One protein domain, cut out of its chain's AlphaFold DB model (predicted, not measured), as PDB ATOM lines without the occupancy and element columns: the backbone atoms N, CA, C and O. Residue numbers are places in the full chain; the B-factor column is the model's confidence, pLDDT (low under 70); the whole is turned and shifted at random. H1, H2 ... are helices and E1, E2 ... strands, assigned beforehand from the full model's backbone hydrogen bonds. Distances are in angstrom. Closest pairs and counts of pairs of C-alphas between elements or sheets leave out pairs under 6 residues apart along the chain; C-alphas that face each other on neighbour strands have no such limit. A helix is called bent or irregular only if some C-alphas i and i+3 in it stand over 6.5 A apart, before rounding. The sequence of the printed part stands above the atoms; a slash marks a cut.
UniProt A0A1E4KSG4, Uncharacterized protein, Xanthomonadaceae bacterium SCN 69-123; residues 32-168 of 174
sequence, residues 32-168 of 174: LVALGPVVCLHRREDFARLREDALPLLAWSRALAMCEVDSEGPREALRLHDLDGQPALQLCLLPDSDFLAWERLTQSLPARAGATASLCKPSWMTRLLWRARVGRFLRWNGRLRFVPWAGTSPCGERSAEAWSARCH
ATOM      1  N   LEU A  32     -53.557  33.171 -30.882       92.50
ATOM      2  CA  LEU A  32     -53.157  31.758 -30.830       92.50
ATOM      3  C   LEU A  32     -53.240  31.074 -32.197       92.50
ATOM      4  O   LEU A  32     -52.367  30.278 -32.538       92.50
ATOM      5  N   VAL A  33     -54.280  31.374 -32.977       94.12
ATOM      6  CA  VAL A  33     -54.423  30.843 -34.340       94.12
ATOM      7  C   VAL A  33     -53.381  31.451 -35.284       94.12
ATOM      8  O   VAL A  33     -52.811  30.731 -36.105       94.12
ATOM      9  N   ALA A  34     -53.113  32.756 -35.163       94.50
ATOM     10  CA  ALA A  34     -52.133  33.464 -35.989       94.50
ATOM     11  C   ALA A  34     -50.680  33.044 -35.705       94.50
ATOM     12  O   ALA A  34     -49.850  33.091 -36.605       94.50
ATOM     13  N   LEU A  35     -50.392  32.574 -34.487       92.69
ATOM     14  CA  LEU A  35     -49.059  32.180 -34.026       92.69
ATOM     15  C   LEU A  35     -48.373  31.134 -34.918       92.69
ATOM     16  O   LEU A  35     -47.145  31.067 -34.973       92.69
ATOM     17  N   GLY A  36     -49.155  30.309 -35.616       90.69
ATOM     18  CA  GLY A  36     -48.619  29.271 -36.485       90.69
ATOM     19  C   GLY A  36     -48.004  28.113 -35.685       90.69
ATOM     20  O   GLY A  36     -48.623  27.645 -34.723       90.69
ATOM     21  N   PRO A  37     -46.855  27.558 -36.113       90.38
ATOM     22  CA  PRO A  37     -46.271  26.383 -35.480       90.38
ATOM     23  C   PRO A  37     -45.690  26.725 -34.106       90.38
ATOM     24  O   PRO A  37     -44.935  27.677 -33.968       90.38
ATOM     25  N   VAL A  38     -45.979  25.903 -33.103       90.31
ATOM     26  CA  VAL A  38     -45.423  25.984 -31.744       90.31
ATOM     27  C   VAL A  38     -45.140  24.595 -31.197       90.31
ATOM     28  O   VAL A  38     -45.728  23.606 -31.646       90.31
ATOM     29  N   VAL A  39     -44.291  24.515 -30.175       87.50
ATOM     30  CA  VAL A  39     -44.229  23.328 -29.317       87.50
ATOM     31  C   VAL A  39     -45.258  23.482 -28.205       87.50
ATOM     32  O   VAL A  39     -45.233  24.436 -27.437       87.50
ATOM     33  N   CYS A  40     -46.154  22.513 -28.108       88.31
ATOM     34  CA  CYS A  40     -47.187  22.402 -27.094       88.31
ATOM     35  C   CYS A  40     -46.789  21.299 -26.109       88.31
ATOM     36  O   CYS A  40     -46.821  20.113 -26.449       88.31
ATOM     37  N   LEU A  41     -46.384  21.687 -24.898       86.00
ATOM     38  CA  LEU A  41     -46.202  20.777 -23.772       86.00
ATOM     39  C   LEU A  41     -47.502  20.706 -22.980       86.00
ATOM     40  O   LEU A  41     -47.971  21.720 -22.479       86.00
ATOM     41  N   HIS A  42     -48.070  19.520 -22.830       85.19
ATOM     42  CA  HIS A  42     -49.366  19.335 -22.183       85.19
ATOM     43  C   HIS A  42     -49.365  18.097 -21.288       85.19
ATOM     44  O   HIS A  42     -48.600  17.155 -21.523       85.19
ATOM     45  N   ARG A  43     -50.268  18.050 -20.303       83.56
ATOM     46  CA  ARG A  43     -50.536  16.806 -19.567       83.56
ATOM     47  C   ARG A  43     -51.176  15.775 -20.494       83.56
ATOM     48  O   ARG A  43     -51.920  16.114 -21.419       83.56
ATOM     49  N   ARG A  44     -50.887  14.496 -20.278       83.62
ATOM     50  CA  ARG A  44     -51.369  13.397 -21.122       83.62
ATOM     51  C   ARG A  44     -52.898  13.343 -21.144       83.62
ATOM     52  O   ARG A  44     -53.466  13.126 -22.213       83.62
ATOM     53  N   GLU A  45     -53.535  13.565 -20.003       85.00
ATOM     54  CA  GLU A  45     -54.989  13.582 -19.825       85.00
ATOM     55  C   GLU A  45     -55.686  14.756 -20.533       85.00
ATOM     56  O   GLU A  45     -56.850  14.645 -20.918       85.00
ATOM     57  N   ASP A  46     -54.974  15.855 -20.788       87.06
ATOM     58  CA  ASP A  46     -55.555  17.071 -21.371       87.06
ATOM     59  C   ASP A  46     -55.489  17.095 -22.899       87.06
ATOM     60  O   ASP A  46     -56.116  17.935 -23.542       87.06
ATOM     61  N   PHE A  47     -54.793  16.137 -23.520       88.88
ATOM     62  CA  PHE A  47     -54.606  16.133 -24.972       88.88
ATOM     63  C   PHE A  47     -55.913  15.995 -25.761       88.88
ATOM     64  O   PHE A  47     -56.076  16.631 -26.802       88.88
ATOM     65  N   ALA A  48     -56.843  15.162 -25.286       89.94
ATOM     66  CA  ALA A  48     -58.145  15.001 -25.934       89.94
ATOM     67  C   ALA A  48     -58.922  16.324 -25.920       89.94
ATOM     68  O   ALA A  48     -59.405  16.771 -26.958       89.94
ATOM     69  N   ARG A  49     -58.921  17.003 -24.767       90.81
ATOM     70  CA  ARG A  49     -59.535  18.319 -24.584       90.81
ATOM     71  C   ARG A  49     -58.887  19.366 -25.495       90.81
ATOM     72  O   ARG A  49     -59.598  20.003 -26.254       90.81
ATOM     73  N   LEU A  50     -57.553  19.429 -25.573       90.62
ATOM     74  CA  LEU A  50     -56.841  20.323 -26.505       90.62
ATOM     75  C   LEU A  50     -57.227  20.116 -27.982       90.62
ATOM     76  O   LEU A  50     -57.246  21.077 -28.750       90.62
ATOM     77  N   ARG A  51     -57.521  18.879 -28.400       91.62
ATOM     78  CA  ARG A  51     -57.951  18.571 -29.776       91.62
ATOM     79  C   ARG A  51     -59.417  18.893 -30.039       91.62
ATOM     80  O   ARG A  51     -59.782  19.120 -31.192       91.62
ATOM     81  N   GLU A  52     -60.257  18.844 -29.014       91.81
ATOM     82  CA  GLU A  52     -61.697  19.064 -29.136       91.81
ATOM     83  C   GLU A  52     -62.078  20.528 -28.969       91.81
ATOM     84  O   GLU A  52     -62.769  21.063 -29.844       91.81
ATOM     85  N   ASP A  53     -61.635  21.124 -27.866       91.69
ATOM     86  CA  ASP A  53     -61.742  22.532 -27.514       91.69
ATOM     87  C   ASP A  53     -60.725  22.861 -26.410       91.69
ATOM     88  O   ASP A  53     -60.847  22.425 -25.263       91.69
ATOM     89  N   ALA A  54     -59.689  23.608 -26.766       88.06
ATOM     90  CA  ALA A  54     -58.638  24.003 -25.852       88.06
ATOM     91  C   ALA A  54     -59.129  25.063 -24.865       88.06
ATOM     92  O   ALA A  54     -58.662  25.065 -23.735       88.06
ATOM     93  N   LEU A  55     -60.074  25.926 -25.251       85.00
ATOM     94  CA  LEU A  55     -60.433  27.125 -24.489       85.00
ATOM     95  C   LEU A  55     -60.786  26.855 -23.010       85.00
ATOM     96  O   LEU A  55     -60.251  27.557 -22.153       85.00
ATOM     97  N   PRO A  56     -61.574  25.814 -22.660       83.00
ATOM     98  CA  PRO A  56     -61.901  25.503 -21.265       83.00
ATOM     99  C   PRO A  56     -60.699  25.083 -20.407       83.00
ATOM    100  O   PRO A  56     -60.777  25.131 -19.182       83.00
ATOM    101  N   LEU A  57     -59.595  24.652 -21.027       75.50
ATOM    102  CA  LEU A  57     -58.350  24.340 -20.320       75.50
ATOM    103  C   LEU A  57     -57.521  25.590 -20.016       75.50
ATOM    104  O   LEU A  57     -56.625  25.536 -19.173       75.50
ATOM    105  N   LEU A  58     -57.748  26.685 -20.742       74.06
ATOM    106  CA  LEU A  58     -56.857  27.837 -20.735       74.06
ATOM    107  C   LEU A  58     -57.452  28.917 -19.839       74.06
ATOM    108  O   LEU A  58     -58.235  29.754 -20.286       74.06
ATOM    109  N   ALA A  59     -57.045  28.946 -18.568       74.62
ATOM    110  CA  ALA A  59     -57.316  30.106 -17.729       74.62
ATOM    111  C   ALA A  59     -56.393  31.254 -18.170       74.62
ATOM    112  O   ALA A  59     -55.342  31.490 -17.573       74.62
ATOM    113  N   TRP A  60     -56.779  31.964 -19.236       75.06
ATOM    114  CA  TRP A  60     -56.027  33.093 -19.805       75.06
ATOM    115  C   TRP A  60     -55.604  34.114 -18.736       75.06
ATOM    116  O   TRP A  60     -54.473  34.594 -18.740       75.06
ATOM    117  N   SER A  61     -56.466  34.364 -17.746       67.25
ATOM    118  CA  SER A  61     -56.195  35.274 -16.625       67.25
ATOM    119  C   SER A  61     -55.019  34.858 -15.726       67.25
ATOM    120  O   SER A  61     -54.564  35.642 -14.895       67.25
ATOM    121  N   ARG A  62     -54.528  33.625 -15.877       77.25
ATOM    122  CA  ARG A  62     -53.403  33.039 -15.138       77.25
ATOM    123  C   ARG A  62     -52.254  32.638 -16.059       77.25
ATOM    124  O   ARG A  62     -51.374  31.880 -15.649       77.25
ATOM    125  N   ALA A  63     -52.273  33.087 -17.307       82.56
ATOM    126  CA  ALA A  63     -51.176  32.846 -18.219       82.56
ATOM    127  C   ALA A  63     -49.917  33.594 -17.751       82.56
ATOM    128  O   ALA A  63     -49.997  34.734 -17.295       82.56
ATOM    129  N   LEU A  64     -48.758  32.951 -17.877       82.31
ATOM    130  CA  LEU A  64     -47.455  33.524 -17.555       82.31
ATOM    131  C   LEU A  64     -46.561  33.466 -18.789       82.31
ATOM    132  O   LEU A  64     -46.309  32.377 -19.310       82.31
ATOM    133  N   ALA A  65     -46.067  34.620 -19.230       85.06
ATOM    134  CA  ALA A  65     -44.980  34.689 -20.194       85.06
ATOM    135  C   ALA A  65     -43.647  34.435 -19.474       85.06
ATOM    136  O   ALA A  65     -43.415  34.918 -18.368       85.06
ATOM    137  N   MET A  66     -42.784  33.641 -20.089       81.88
ATOM    138  CA  MET A  66     -41.482  33.244 -19.573       81.88
ATOM    139  C   MET A  66     -40.458  33.428 -20.682       81.88
ATOM    140  O   MET A  66     -40.694  33.021 -21.819       81.88
ATOM    141  N   CYS A  67     -39.313  34.001 -20.333       80.44
ATOM    142  CA  CYS A  67     -38.158  34.083 -21.211       80.44
ATOM    143  C   CYS A  67     -36.940  33.578 -20.437       80.44
ATOM    144  O   CYS A  67     -36.658  34.055 -19.337       80.44
ATOM    145  N   GLU A  68     -36.255  32.582 -20.985       75.00
ATOM    146  CA  GLU A  68     -35.007  32.048 -20.445       75.00
ATOM    147  C   GLU A  68     -33.940  32.117 -21.531       75.00
ATOM    148  O   GLU A  68     -34.219  31.837 -22.690       75.00
ATOM    149  N   VAL A  69     -32.717  32.488 -21.170       71.31
ATOM    150  CA  VAL A  69     -31.577  32.466 -22.090       71.31
ATOM    151  C   VAL A  69     -30.660  31.335 -21.659       71.31
ATOM    152  O   VAL A  69     -30.231  31.303 -20.505       71.31
ATOM    153  N   ASP A  70     -30.359  30.415 -22.571       70.56
ATOM    154  CA  ASP A  70     -29.374  29.359 -22.352       70.56
ATOM    155  C   ASP A  70     -28.243  29.412 -23.390       70.56
ATOM    156  O   ASP A  70     -28.140  30.358 -24.172       70.56
ATOM    157  N   SER A  71     -27.359  28.412 -23.376       69.69
ATOM    158  CA  SER A  71     -26.215  28.335 -24.293       69.69
ATOM    159  C   SER A  71     -26.603  28.262 -25.775       69.69
ATOM    160  O   SER A  71     -25.763  28.536 -26.624       69.69
ATOM    161  N   GLU A  72     -27.851  27.908 -26.085       67.56
ATOM    162  CA  GLU A  72     -28.390  27.779 -27.441       67.56
ATOM    163  C   GLU A  72     -29.225  29.001 -27.863       67.56
ATOM    164  O   GLU A  72     -29.706  29.048 -28.996       67.56
ATOM    165  N   GLY A  73     -29.408  29.983 -26.973       66.62
ATOM    166  CA  GLY A  73     -30.110  31.236 -27.246       66.62
ATOM    167  C   GLY A  73     -31.340  31.487 -26.362       66.62
ATOM    168  O   GLY A  73     -31.577  30.781 -25.377       66.62
ATOM    169  N   PRO A  74     -32.122  32.540 -26.674       71.88
ATOM    170  CA  PRO A  74     -33.334  32.870 -25.941       71.88
ATOM    171  C   PRO A  74     -34.444  31.853 -26.213       71.88
ATOM    172  O   PRO A  74     -34.607  31.326 -27.315       71.88
ATOM    173  N   ARG A  75     -35.242  31.608 -25.182       77.81
ATOM    174  CA  ARG A  75     -36.378  30.704 -25.186       77.81
ATOM    175  C   ARG A  75     -37.576  31.388 -24.597       77.81
ATOM    176  O   ARG A  75     -37.623  31.671 -23.402       77.81
ATOM    177  N   GLU A  76     -38.574  31.550 -25.440       86.56
ATOM    178  CA  GLU A  76     -39.822  32.175 -25.063       86.56
ATOM    179  C   GLU A  76     -40.904  31.119 -24.906       86.56
ATOM    180  O   GLU A  76     -41.065  30.208 -25.730       86.56
ATOM    181  N   ALA A  77     -41.626  31.214 -23.799       87.25
ATOM    182  CA  ALA A  77     -42.691  30.297 -23.483       87.25
ATOM    183  C   ALA A  77     -43.854  30.990 -22.781       87.25
ATOM    184  O   ALA A  77     -43.699  31.976 -22.070       87.25
ATOM    185  N   LEU A  78     -45.034  30.412 -22.949       88.31
ATOM    186  CA  LEU A  78     -46.270  30.845 -22.336       88.31
ATOM    187  C   LEU A  78     -46.827  29.665 -21.559       88.31
ATOM    188  O   LEU A  78     -47.228  28.661 -22.151       88.31
ATOM    189  N   ARG A  79     -46.861  29.770 -20.235       86.06
ATOM    190  CA  ARG A  79     -47.497  28.772 -19.380       86.06
ATOM    191  C   ARG A  79     -48.937  29.159 -19.112       86.06
ATOM    192  O   ARG A  79     -49.214  30.256 -18.644       86.06
ATOM    193  N   LEU A  80     -49.829  28.217 -19.355       84.62
ATOM    194  CA  LEU A  80     -51.251  28.321 -19.094       84.62
ATOM    195  C   LEU A  80     -51.589  27.387 -17.935       84.62
ATOM    196  O   LEU A  80     -51.179  26.222 -17.907       84.62
ATOM    197  N   HIS A  81     -52.303  27.933 -16.959       82.06
ATOM    198  CA  HIS A  81     -52.756  27.201 -15.785       82.06
ATOM    199  C   HIS A  81     -54.232  26.850 -15.947       82.06
ATOM    200  O   HIS A  81     -54.963  27.537 -16.663       82.06
ATOM    201  N   ASP A  82     -54.664  25.786 -15.283       80.94
ATOM    202  CA  ASP A  82     -56.083  25.478 -15.152       80.94
ATOM    203  C   ASP A  82     -56.758  26.362 -14.081       80.94
ATOM    204  O   ASP A  82     -56.151  27.241 -13.446       80.94
ATOM    205  N   LEU A  83     -58.058  26.134 -13.887       79.31
ATOM    206  CA  LEU A  83     -58.874  26.825 -12.887       79.31
ATOM    207  C   LEU A  83     -58.448  26.512 -11.442       79.31
ATOM    208  O   LEU A  83     -58.670  27.341 -10.556       79.31
ATOM    209  N   ASP A  84     -57.737  25.406 -11.219       79.81
ATOM    210  CA  ASP A  84     -57.146  25.030  -9.929       79.81
ATOM    211  C   ASP A  84     -55.752  25.652  -9.722       79.81
ATOM    212  O   ASP A  84     -55.162  25.559  -8.647       79.81
ATOM    213  N   GLY A  85     -55.227  26.339 -10.742       74.56
ATOM    214  CA  GLY A  85     -53.940  27.031 -10.702       74.56
ATOM    215  C   GLY A  85     -52.749  26.120 -10.990       74.56
ATOM    216  O   GLY A  85     -51.605  26.545 -10.838       74.56
ATOM    217  N   GLN A  86     -52.990  24.886 -11.431       78.88
ATOM    218  CA  GLN A  86     -51.942  23.950 -11.808       78.88
ATOM    219  C   GLN A  86     -51.518  24.178 -13.267       78.88
ATOM    220  O   GLN A  86     -52.365  24.458 -14.118       78.88
ATOM    221  N   PRO A  87     -50.225  24.032 -13.617       78.88
ATOM    222  CA  PRO A  87     -49.767  24.141 -15.003       78.88
ATOM    223  C   PRO A  87     -50.483  23.115 -15.884       78.88
ATOM    224  O   PRO A  87     -50.361  21.917 -15.644       78.88
ATOM    225  N   ALA A  88     -51.267  23.548 -16.865       81.75
ATOM    226  CA  ALA A  88     -52.041  22.662 -17.745       81.75
ATOM    227  C   ALA A  88     -51.369  22.503 -19.113       81.75
ATOM    228  O   ALA A  88     -51.352  21.423 -19.707       81.75
ATOM    229  N   LEU A  89     -50.773  23.594 -19.588       86.06
ATOM    230  CA  LEU A  89     -50.186  23.705 -20.911       86.06
ATOM    231  C   LEU A  89     -49.000  24.674 -20.864       86.06
ATOM    232  O   LEU A  89     -49.022  25.672 -20.147       86.06
ATOM    233  N   GLN A  90     -47.968  24.406 -21.651       87.75
ATOM    234  CA  GLN A  90     -46.917  25.365 -21.950       87.75
ATOM    235  C   GLN A  90     -46.700  25.407 -23.459       87.75
ATOM    236  O   GLN A  90     -46.482  24.374 -24.091       87.75
ATOM    237  N   LEU A  91     -46.767  26.603 -24.028       89.44
ATOM    238  CA  LEU A  91     -46.436  26.861 -25.420       89.44
ATOM    239  C   LEU A  91     -45.016  27.389 -25.480       89.44
ATOM    240  O   LEU A  91     -44.675  28.288 -24.721       89.44
ATOM    241  N   CYS A  92     -44.201  26.835 -26.360       86.94
ATOM    242  CA  CYS A  92     -42.849  27.301 -26.603       86.94
ATOM    243  C   CYS A  92     -42.739  27.769 -28.049       86.94
ATOM    244  O   CYS A  92     -43.176  27.068 -28.972       86.94
ATOM    245  N   LEU A  93     -42.171  28.962 -28.212       88.00
ATOM    246  CA  LEU A  93     -42.017  29.600 -29.507       88.00
ATOM    247  C   LEU A  93     -40.994  28.830 -30.353       88.00
ATOM    248  O   LEU A  93     -39.965  28.359 -29.855       88.00
ATOM    249  N   LEU A  94     -41.306  28.671 -31.635       85.81
ATOM    250  CA  LEU A  94     -40.413  28.114 -32.640       85.81
ATOM    251  C   LEU A  94     -39.862  29.241 -33.523       85.81
ATOM    252  O   LEU A  94     -40.508  30.278 -33.651       85.81
ATOM    253  N   PRO A  95     -38.718  29.031 -34.200       82.25
ATOM    254  CA  PRO A  95     -38.214  29.994 -35.182       82.25
ATOM    255  C   PRO A  95     -39.218  30.317 -36.299       82.25
ATOM    256  O   PRO A  95     -39.226  31.429 -36.813       82.25
ATOM    257  N   ASP A  96     -40.079  29.353 -36.640       82.56
ATOM    258  CA  ASP A  96     -41.107  29.484 -37.679       82.56
ATOM    259  C   ASP A  96     -42.442  30.055 -37.148       82.56
ATOM    260  O   ASP A  96     -43.415  30.145 -37.899       82.56
ATOM    261  N   SER A  97     -42.539  30.374 -35.851       89.12
ATOM    262  CA  SER A  97     -43.733  30.998 -35.272       89.12
ATOM    263  C   SER A  97     -43.866  32.460 -35.713       89.12
ATOM    264  O   SER A  97     -42.870  33.156 -35.909       89.12
ATOM    265  N   ASP A  98     -45.096  32.970 -35.792       93.06
ATOM    266  CA  ASP A  98     -45.327  34.404 -35.994       93.06
ATOM    267  C   ASP A  98     -44.995  35.175 -34.704       93.06
ATOM    268  O   ASP A  98     -45.769  35.204 -33.742       93.06
ATOM    269  N   PHE A  99     -43.823  35.811 -34.692       89.50
ATOM    270  CA  PHE A  99     -43.341  36.593 -33.555       89.50
ATOM    271  C   PHE A  99     -44.238  37.800 -33.227       89.50
ATOM    272  O   PHE A  99     -44.392  38.157 -32.062       89.50
ATOM    273  N   LEU A 100     -44.885  38.425 -34.215       93.19
ATOM    274  CA  LEU A 100     -45.779  39.559 -33.948       93.19
ATOM    275  C   LEU A 100     -47.081  39.096 -33.291       93.19
ATOM    276  O   LEU A 100     -47.617  39.792 -32.425       93.19
ATOM    277  N   ALA A 101     -47.598  37.930 -33.688       92.75
ATOM    278  CA  ALA A 101     -48.728  37.305 -33.008       92.75
ATOM    279  C   ALA A 101     -48.361  36.912 -31.568       92.75
ATOM    280  O   ALA A 101     -49.154  37.138 -30.652       92.75
ATOM    281  N   TRP A 102     -47.149  36.389 -31.357       91.50
ATOM    282  CA  TRP A 102     -46.613  36.092 -30.028       91.50
ATOM    283  C   TRP A 102     -46.552  37.326 -29.126       91.50
ATOM    284  O   TRP A 102     -47.095  37.303 -28.025       91.50
ATOM    285  N   GLU A 103     -45.978  38.423 -29.614       90.94
ATOM    286  CA  GLU A 103     -45.862  39.675 -28.860       90.94
ATOM    287  C   GLU A 103     -47.227  40.250 -28.472       90.94
ATOM    288  O   GLU A 103     -47.450  40.661 -27.334       90.94
ATOM    289  N   ARG A 104     -48.201  40.236 -29.389       91.50
ATOM    290  CA  ARG A 104     -49.573  40.662 -29.064       91.50
ATOM    291  C   ARG A 104     -50.200  39.758 -28.008       91.50
ATOM    292  O   ARG A 104     -50.913  40.234 -27.124       91.50
ATOM    293  N   LEU A 105     -49.942  38.455 -28.099       89.69
ATOM    294  CA  LEU A 105     -50.435  37.470 -27.151       89.69
ATOM    295  C   LEU A 105     -49.880  37.730 -25.745       89.69
ATOM    296  O   LEU A 105     -50.664  37.789 -24.796       89.69
ATOM    297  N   THR A 106     -48.567  37.920 -25.604       86.94
ATOM    298  CA  THR A 106     -47.903  38.172 -24.315       86.94
ATOM    299  C   THR A 106     -48.282  39.533 -23.727       86.94
ATOM    300  O   THR A 106     -48.548  39.621 -22.529       86.94
ATOM    301  N   GLN A 107     -48.413  40.575 -24.554       86.31
ATOM    302  CA  GLN A 107     -48.861  41.908 -24.126       86.31
ATOM    303  C   GLN A 107     -50.319  41.929 -23.655       86.31
ATOM    304  O   GLN A 107     -50.683  42.735 -22.801       86.31
ATOM    305  N   SER A 108     -51.166  41.046 -24.193       83.88
ATOM    306  CA  SER A 108     -52.559  40.941 -23.754       83.88
ATOM    307  C   SER A 108     -52.711  40.344 -22.351       83.88
ATOM    308  O   SER A 108     -53.783  40.465 -21.762       83.88
ATOM    309  N   LEU A 109     -51.676  39.694 -21.804       81.31
ATOM    310  CA  LEU A 109     -51.783  38.996 -20.527       81.31
ATOM    311  C   LEU A 109     -51.994  39.974 -19.363       81.31
ATOM    312  O   LEU A 109     -51.471  41.092 -19.373       81.31
ATOM    313  N   PRO A 110     -52.719  39.570 -18.305       71.38
ATOM    314  CA  PRO A 110     -52.865  40.412 -17.127       71.38
ATOM    315  C   PRO A 110     -51.498  40.703 -16.494       71.38
ATOM    316  O   PRO A 110     -50.701  39.793 -16.276       71.38
ATOM    317  N   ALA A 111     -51.265  41.961 -16.100       57.19
ATOM    318  CA  ALA A 111     -49.997  42.472 -15.550       57.19
ATOM    319  C   ALA A 111     -49.430  41.699 -14.334       57.19
ATOM    320  O   ALA A 111     -48.282  41.893 -13.943       57.19
ATOM    321  N   ARG A 112     -50.211  40.789 -13.737       53.28
ATOM    322  CA  ARG A 112     -49.777  39.896 -12.653       53.28
ATOM    323  C   ARG A 112     -48.829  38.778 -13.124       53.28
ATOM    324  O   ARG A 112     -48.304  38.053 -12.285       53.28
ATOM    325  N   ALA A 113     -48.554  38.679 -14.425       51.66
ATOM    326  CA  ALA A 113     -47.577  37.767 -15.025       51.66
ATOM    327  C   ALA A 113     -46.096  38.188 -14.837       51.66
ATOM    328  O   ALA A 113     -45.227  37.747 -15.579       51.66
ATOM    329  N   GLY A 114     -45.804  39.050 -13.855       43.53
ATOM    330  CA  GLY A 114     -44.497  39.687 -13.645       43.53
ATOM    331  C   GLY A 114     -43.510  38.955 -12.727       43.53
ATOM    332  O   GLY A 114     -42.496  39.538 -12.358       43.53
ATOM    333  N   ALA A 115     -43.763  37.706 -12.332       45.72
ATOM    334  CA  ALA A 115     -42.734  36.902 -11.676       45.72
ATOM    335  C   ALA A 115     -42.044  36.059 -12.745       45.72
ATOM    336  O   ALA A 115     -42.708  35.272 -13.415       45.72
ATOM    337  N   THR A 116     -40.728  36.222 -12.887       49.38
ATOM    338  CA  THR A 116     -39.831  35.394 -13.703       49.38
ATOM    339  C   THR A 116     -39.966  33.926 -13.296       49.38
ATOM    340  O   THR A 116     -39.198  33.400 -12.490       49.38
ATOM    341  N   ALA A 117     -41.002  33.264 -13.796       55.94
ATOM    342  CA  ALA A 117     -41.193  31.846 -13.619       55.94
ATOM    343  C   ALA A 117     -40.175  31.161 -14.530       55.94
ATOM    344  O   ALA A 117     -40.196  31.336 -15.745       55.94
ATOM    345  N   SER A 118     -39.264  30.396 -13.932       56.78
ATOM    346  CA  SER A 118     -38.376  29.513 -14.686       56.78
ATOM    347  C   SER A 118     -39.216  28.610 -15.595       56.78
ATOM    348  O   SER A 118     -40.298  28.136 -15.195       56.78
ATOM    349  N   LEU A 119     -38.699  28.299 -16.792       60.56
ATOM    350  CA  LEU A 119     -39.226  27.180 -17.571       60.56
ATOM    351  C   LEU A 119     -39.294  25.964 -16.642       60.56
ATOM    352  O   LEU A 119     -38.440  25.792 -15.765       60.56
ATOM    353  N   CYS A 120     -40.369  25.180 -16.754       53.81
ATOM    354  CA  CYS A 120     -40.622  24.046 -15.877       53.81
ATOM    355  C   CYS A 120     -39.374  23.174 -15.939       53.81
ATOM    356  O   CYS A 120     -39.110  22.599 -16.986       53.81
ATOM    357  N   LYS A 121     -38.616  23.083 -14.844       53.88
ATOM    358  CA  LYS A 121     -37.651  22.004 -14.646       53.88
ATOM    359  C   LYS A 121     -38.493  20.838 -14.151       53.88
ATOM    360  O   LYS A 121     -38.874  20.835 -12.980       53.88
ATOM    361  N   PRO A 122     -38.936  19.928 -15.033       53.03
ATOM    362  CA  PRO A 122     -39.962  18.990 -14.641       53.03
ATOM    363  C   PRO A 122     -39.358  18.007 -13.638       53.03
ATOM    364  O   PRO A 122     -38.320  17.385 -13.888       53.03
ATOM    365  N   SER A 123     -40.039  17.819 -12.505       59.03
ATOM    366  CA  SER A 123     -39.783  16.650 -11.663       59.03
ATOM    367  C   SER A 123     -39.930  15.378 -12.514       59.03
ATOM    368  O   SER A 123     -40.600  15.375 -13.550       59.03
ATOM    369  N   TRP A 124     -39.312  14.268 -12.114       57.66
ATOM    370  CA  TRP A 124     -39.445  13.004 -12.853       57.66
ATOM    371  C   TRP A 124     -40.908  12.534 -12.999       57.66
ATOM    372  O   TRP A 124     -41.261  11.953 -14.022       57.66
ATOM    373  N   MET A 125     -41.783  12.869 -12.046       55.88
ATOM    374  CA  MET A 125     -43.222  12.585 -12.126       55.88
ATOM    375  C   MET A 125     -43.909  13.470 -13.173       55.88
ATOM    376  O   MET A 125     -44.682  12.983 -13.997       55.88
ATOM    377  N   THR A 126     -43.554  14.757 -13.215       59.59
ATOM    378  CA  THR A 126     -44.008  15.692 -14.255       59.59
ATOM    379  C   THR A 126     -43.574  15.208 -15.647       59.59
ATOM    380  O   THR A 126     -44.346  15.301 -16.595       59.59
ATOM    381  N   ARG A 127     -42.389  14.591 -15.778       61.31
ATOM    382  CA  ARG A 127     -41.902  14.009 -17.047       61.31
ATOM    383  C   ARG A 127     -42.761  12.851 -17.562       61.31
ATOM    384  O   ARG A 127     -42.947  12.729 -18.769       61.31
ATOM    385  N   LEU A 128     -43.299  12.006 -16.680       66.38
ATOM    386  CA  LEU A 128     -44.148  10.882 -17.093       66.38
ATOM    387  C   LEU A 128     -45.527  11.338 -17.571       66.38
ATOM    388  O   LEU A 128     -46.076  10.744 -18.506       66.38
ATOM    389  N   LEU A 129     -46.053  12.395 -16.955       75.56
ATOM    390  CA  LEU A 129     -47.400  12.898 -17.208       75.56
ATOM    391  C   LEU A 129     -47.460  13.882 -18.376       75.56
ATOM    392  O   LEU A 129     -48.506  14.002 -19.001       75.56
ATOM    393  N   TRP A 130     -46.356  14.547 -18.714       81.06
ATOM    394  CA  TRP A 130     -46.334  15.537 -19.786       81.06
ATOM    395  C   TRP A 130     -45.867  14.951 -21.118       81.06
ATOM    396  O   TRP A 130     -45.080  14.002 -21.185       81.06
ATOM    397  N   ARG A 131     -46.376  15.516 -22.209       82.38
ATOM    398  CA  ARG A 131     -45.971  15.215 -23.583       82.38
ATOM    399  C   ARG A 131     -45.756  16.524 -24.323       82.38
ATOM    400  O   ARG A 131     -46.487  17.481 -24.097       82.38
ATOM    401  N   ALA A 132     -44.764  16.545 -25.200       82.44
ATOM    402  CA  ALA A 132     -44.512  17.653 -26.103       82.44
ATOM    403  C   ALA A 132     -44.946  17.256 -27.515       82.44
ATOM    404  O   ALA A 132     -44.712  16.128 -27.955       82.44
ATOM    405  N   ARG A 133     -45.604  18.175 -28.219       86.31
ATOM    406  CA  ARG A 133     -45.985  18.012 -29.622       86.31
ATOM    407  C   ARG A 133     -45.810  19.321 -30.359       86.31
ATOM    408  O   ARG A 133     -46.234  20.357 -29.861       86.31
ATOM    409  N   VAL A 134     -45.265  19.266 -31.567       87.62
ATOM    410  CA  VAL A 134     -45.338  20.409 -32.478       87.62
ATOM    411  C   VAL A 134     -46.673  20.407 -33.192       87.62
ATOM    412  O   VAL A 134     -47.215  19.356 -33.529       87.62
ATOM    413  N   GLY A 135     -47.227  21.592 -33.386       90.62
ATOM    414  CA  GLY A 135     -48.502  21.785 -34.048       90.62
ATOM    415  C   GLY A 135     -48.888  23.248 -34.047       90.62
ATOM    416  O   GLY A 135     -48.059  24.113 -33.793       90.62
ATOM    417  N   ARG A 136     -50.156  23.517 -34.323       92.56
ATOM    418  CA  ARG A 136     -50.705  24.872 -34.331       92.56
ATOM    419  C   ARG A 136     -52.117  24.879 -33.783       92.56
ATOM    420  O   ARG A 136     -52.793  23.845 -33.790       92.56
ATOM    421  N   PHE A 137     -52.577  26.047 -33.364       93.88
ATOM    422  CA  PHE A 137     -53.982  26.245 -33.050       93.88
ATOM    423  C   PHE A 137     -54.758  26.615 -34.308       93.88
ATOM    424  O   PHE A 137     -54.277  27.339 -35.174       93.88
ATOM    425  N   LEU A 138     -55.971  26.088 -34.418       94.06
ATOM    426  CA  LEU A 138     -56.915  26.408 -35.475       94.06
ATOM    427  C   LEU A 138     -58.284  26.630 -34.853       94.06
ATOM    428  O   LEU A 138     -58.652  25.956 -33.888       94.06
ATOM    429  N   ARG A 139     -59.065  27.529 -35.446       92.88
ATOM    430  CA  ARG A 139     -60.479  27.660 -35.117       92.88
ATOM    431  C   ARG A 139     -61.296  26.783 -36.058       92.88
ATOM    432  O   ARG A 139     -61.204  26.928 -37.273       92.88
ATOM    433  N   TRP A 140     -62.090  25.875 -35.500       91.06
ATOM    434  CA  TRP A 140     -62.966  24.986 -36.262       91.06
ATOM    435  C   TRP A 140     -64.323  24.877 -35.576       91.06
ATOM    436  O   TRP A 140     -64.396  24.507 -34.406       91.06
ATOM    437  N   ASN A 141     -65.404  25.184 -36.299       91.06
ATOM    438  CA  ASN A 141     -66.774  25.195 -35.768       91.06
ATOM    439  C   ASN A 141     -66.904  25.982 -34.452       91.06
ATOM    440  O   ASN A 141     -67.500  25.512 -33.486       91.06
ATOM    441  N   GLY A 142     -66.275  27.159 -34.391       88.38
ATOM    442  CA  GLY A 142     -66.294  28.022 -33.209       88.38
ATOM    443  C   GLY A 142     -65.381  27.583 -32.060       88.38
ATOM    444  O   GLY A 142     -65.202  28.377 -31.146       88.38
ATOM    445  N   ARG A 143     -64.761  26.398 -32.124       91.81
ATOM    446  CA  ARG A 143     -63.864  25.866 -31.085       91.81
ATOM    447  C   ARG A 143     -62.404  26.104 -31.427       91.81
ATOM    448  O   ARG A 143     -62.017  26.012 -32.596       91.81
ATOM    449  N   LEU A 144     -61.590  26.349 -30.406       93.00
ATOM    450  CA  LEU A 144     -60.145  26.468 -30.548       93.00
ATOM    451  C   LEU A 144     -59.521  25.080 -30.409       93.00
ATOM    452  O   LEU A 144     -59.684  24.430 -29.387       93.00
ATOM    453  N   ARG A 145     -58.803  24.599 -31.419       94.12
ATOM    454  CA  ARG A 145     -58.241  23.243 -31.423       94.12
ATOM    455  C   ARG A 145     -56.750  23.271 -31.659       94.12
ATOM    456  O   ARG A 145     -56.289  23.898 -32.609       94.12
ATOM    457  N   PHE A 146     -56.008  22.521 -30.857       92.88
ATOM    458  CA  PHE A 146     -54.624  22.205 -31.160       92.88
ATOM    459  C   PHE A 146     -54.568  21.032 -32.138       92.88
ATOM    460  O   PHE A 146     -55.027  19.923 -31.844       92.88
ATOM    461  N   VAL A 147     -53.983  21.274 -33.307       92.19
ATOM    462  CA  VAL A 147     -53.744  20.244 -34.313       92.19
ATOM    463  C   VAL A 147     -52.250  19.945 -34.331       92.19
ATOM    464  O   VAL A 147     -51.468  20.810 -34.741       92.19
ATOM    465  N   PRO A 148     -51.828  18.749 -33.879       88.81
ATOM    466  CA  PRO A 148     -50.431  18.364 -33.968       88.81
ATOM    467  C   PRO A 148     -50.027  18.279 -35.438       88.81
ATOM    468  O   PRO A 148     -50.800  17.821 -36.284       88.81
ATOM    469  N   TRP A 149     -48.799  18.682 -35.737       83.44
ATOM    470  CA  TRP A 149     -48.209  18.424 -37.035       83.44
ATOM    471  C   TRP A 149     -48.023  16.912 -37.156       83.44
ATOM    472  O   TRP A 149     -47.218  16.313 -36.446       83.44
ATOM    473  N   ALA A 150     -48.803  16.265 -38.017       61.31
ATOM    474  CA  ALA A 150     -48.563  14.873 -38.358       61.31
ATOM    475  C   ALA A 150     -47.315  14.817 -39.253       61.31
ATOM    476  O   ALA A 150     -47.431  15.090 -40.443       61.31
ATOM    477  N   GLY A 151     -46.139  14.587 -38.654       54.41
ATOM    478  CA  GLY A 151     -44.893  14.063 -39.250       54.41
ATOM    479  C   GLY A 151     -44.572  14.367 -40.721       54.41
ATOM    480  O   GLY A 151     -44.123  13.476 -41.429       54.41
ATOM    481  N   THR A 152     -44.835  15.574 -41.231       45.12
ATOM    482  CA  THR A 152     -44.674  15.888 -42.670       45.12
ATOM    483  C   THR A 152     -43.732  17.054 -42.945       45.12
ATOM    484  O   THR A 152     -43.393  17.287 -44.100       45.12
ATOM    485  N   SER A 153     -43.252  17.756 -41.910       51.06
ATOM    486  CA  SER A 153     -42.160  18.723 -42.056       51.06
ATOM    487  C   SER A 153     -40.955  18.315 -41.212       51.06
ATOM    488  O   SER A 153     -41.035  18.356 -39.979       51.06
ATOM    489  N   PRO A 154     -39.817  18.001 -41.856       55.16
ATOM    490  CA  PRO A 154     -38.567  17.676 -41.170       55.16
ATOM    491  C   PRO A 154     -38.095  18.778 -40.206       55.16
ATOM    492  O   PRO A 154     -37.377  18.501 -39.249       55.16
ATOM    493  N   CYS A 155     -38.472  20.039 -40.447       54.78
ATOM    494  CA  CYS A 155     -38.087  21.176 -39.605       54.78
ATOM    495  C   CYS A 155     -38.912  21.247 -38.311       54.78
ATOM    496  O   CYS A 155     -38.358  21.502 -37.239       54.78
ATOM    497  N   GLY A 156     -40.213  20.955 -38.397       56.25
ATOM    498  CA  GLY A 156     -41.106  20.919 -37.238       56.25
ATOM    499  C   GLY A 156     -40.790  19.754 -36.299       56.25
ATOM    500  O   GLY A 156     -40.774  19.934 -35.085       56.25
ATOM    501  N   GLU A 157     -40.469  18.583 -36.852       58.56
ATOM    502  CA  GLU A 157     -40.152  17.377 -36.077       58.56
ATOM    503  C   GLU A 157     -38.805  17.501 -35.348       58.56
ATOM    504  O   GLU A 157     -38.752  17.315 -34.133       58.56
ATOM    505  N   ARG A 158     -37.753  17.984 -36.030       62.66
ATOM    506  CA  ARG A 158     -36.460  18.285 -35.386       62.66
ATOM    507  C   ARG A 158     -36.581  19.328 -34.283       62.66
ATOM    508  O   ARG A 158     -35.938  19.191 -33.250       62.66
ATOM    509  N   SER A 159     -37.409  20.355 -34.472       60.53
ATOM    510  CA  SER A 159     -37.624  21.385 -33.449       60.53
ATOM    511  C   SER A 159     -38.444  20.864 -32.263       60.53
ATOM    512  O   SER A 159     -38.152  21.226 -31.124       60.53
ATOM    513  N   ALA A 160     -39.414  19.971 -32.507       58.94
ATOM    514  CA  ALA A 160     -40.158  19.251 -31.470       58.94
ATOM    515  C   ALA A 160     -39.239  18.372 -30.624       58.94
ATOM    516  O   ALA A 160     -39.341  18.369 -29.398       58.94
ATOM    517  N   GLU A 161     -38.357  17.624 -31.285       61.56
ATOM    518  CA  GLU A 161     -37.385  16.743 -30.652       61.56
ATOM    519  C   GLU A 161     -36.331  17.541 -29.896       61.56
ATOM    520  O   GLU A 161     -36.066  17.215 -28.745       61.56
ATOM    521  N   ALA A 162     -35.795  18.628 -30.463       63.75
ATOM    522  CA  ALA A 162     -34.870  19.506 -29.750       63.75
ATOM    523  C   ALA A 162     -35.534  20.120 -28.514       63.75
ATOM    524  O   ALA A 162     -34.932  20.121 -27.445       63.75
ATOM    525  N   TRP A 163     -36.772  20.605 -28.614       63.78
ATOM    526  CA  TRP A 163     -37.486  21.124 -27.448       63.78
ATOM    527  C   TRP A 163     -37.803  20.033 -26.428       63.78
ATOM    528  O   TRP A 163     -37.567  20.242 -25.243       63.78
ATOM    529  N   SER A 164     -38.267  18.860 -26.864       59.53
ATOM    530  CA  SER A 164     -38.523  17.718 -25.981       59.53
ATOM    531  C   SER A 164     -37.243  17.296 -25.270       59.53
ATOM    532  O   SER A 164     -37.224  17.252 -24.048       59.53
ATOM    533  N   ALA A 165     -36.150  17.075 -26.006       60.19
ATOM    534  CA  ALA A 165     -34.844  16.703 -25.473       60.19
ATOM    535  C   ALA A 165     -34.337  17.733 -24.461       60.19
ATOM    536  O   ALA A 165     -33.906  17.363 -23.376       60.19
ATOM    537  N   ARG A 166     -34.479  19.025 -24.766       59.97
ATOM    538  CA  ARG A 166     -34.048  20.115 -23.888       59.97
ATOM    539  C   ARG A 166     -34.961  20.309 -22.667       59.97
ATOM    540  O   ARG A 166     -34.473  20.665 -21.601       59.97
ATOM    541  N   CYS A 167     -36.257  20.016 -22.776       52.28
ATOM    542  CA  CYS A 167     -37.173  19.895 -21.635       52.28
ATOM    543  C   CYS A 167     -36.987  18.570 -20.862       52.28
ATOM    544  O   CYS A 167     -37.459  18.444 -19.731       52.28
ATOM    545  N   HIS A 168     -36.295  17.585 -21.447       48.53
ATOM    546  CA  HIS A 168     -35.916  16.313 -20.827       48.53
ATOM    547  C   HIS A 168     -34.567  16.367 -20.089       48.53
ATOM    548  O   HIS A 168     -34.212  15.403 -19.408       48.53
TER     549      HIS A 168
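AT A GLANCE: This is residues 32 to 168 of the 174 residues of an uncharacterized protein of Xanthomonadaceae bacterium SCN 69-123 (UniProt A0A1E4KSG4). One strongly twisted sheet of six antiparallel strands forms the core, and helices sit around it: H1 packs on the E5 and E6 end, H2 covers part of E3 on the opposite face from H1, and the longest helix, H4, packs slantwise over E1 and E5. A long stretch with no named element, residues 108 to 123, runs from H2 to the small helix H3, which only grazes the sheet. The printed part has 137 residues with four named helices and six named strands, in the order E1 H1 E2 E3 E4 H2 H3 E5 E6 H4, and its class is mixed, helices and strands. The sheet's order is E2 E3 E4 E1 E5 E6. The whole is compact and rounded, with a radius of gyration of the C-alphas of 14.0 A and spans of 35 by 34 by 31 A.

IN THESE COORDINATES: Strand E2 is residues 59 to 70, 28.3 A from first to last C-alpha, and it bends by 73 degrees at residue 62. E3 is residues 73 to 81, 25.7 A long, and E4 is residues 87 to 93, 17.3 A long. E1 is residues 38 to 43 and begins at C-alpha 38 (-45.423, 25.984, -31.744). E5 is residues 130 to 140, 25.2 A long, and bends by 78 degrees at residue 134; E6 is residues 143 to 148. H1 is residues 44 to 52 and is irregular, with C-alphas 45 and 48 at 7.0 A. H2 is residues 99 to 107 and H3 residues 124 to 129. H4 is residues 154 to 167, 19.7 A long, and ends at C-alpha 167 (-37.173, 19.895, -21.635).

HOW THE PARTS SIT: In the sheet, E2 and E6 are the edge strands, and from edge to edge the strands' lines turn by 151 degrees. E2, E3 and E4 form a meander, each strand the antiparallel neighbour of the one before. E2 and E3 are a hairpin, with N 66 and O 77 within hydrogen-bond range at 2.7 A. E3 and E4 are also a hairpin, with N 78 and O 91 at 2.8 A. E4 and E1 are antiparallel at 165 degrees, with N 41 and O 90 at 2.8 A. E1 and E5 are antiparallel at 116 degrees, with N 40 and O 133 at 2.8 A. E5 is staggered: it pairs with E1 over residues 130 to 135 and with E6 over residues 135 to 140. E5 and E6 are a hairpin, with N 145 and O 138 at 2.8 A. H4 is on the sheet at a height of 8.4 A, over E1 and, only just, over E5 with 3 of its C-alphas; the C-alphas of Ala 160 and Val 134 are its closest to E5, 5.4 A apart. On the local plane its line and that of E1 stand at 48 degrees, slantwise to the strands. H1 is on the sheet at a height of 6.7 A, and its closest C-alphas to E6 are those of Arg 51 and Arg 145, 5.0 A apart. H2 is on the sheet on the opposite face, at a height of 9.4 A over E3; its closest C-alphas to E2 are those of Thr 106 and Ala 65, 6.1 A apart. H3 only grazes the sheet with residues 126 to 129. H1 and H4 are apart, and so are H2 and H4. Every O i to N i+4 pair is within hydrogen-bond range in H2, H3 and H4; in H1 3 of 5 are.

THE WHOLE: The two C-alphas farthest apart, those of Ser 71 and Asn 141, are 42.3 A apart. The printed part has no cut. The link from H2 to H3, 16 residues, is long. The mean pLDDT of the printed part is 77.3, and 41 residues are under 70, among them residues 111 to 128 and 150 to 168; the mean pLDDT of H4 is 59.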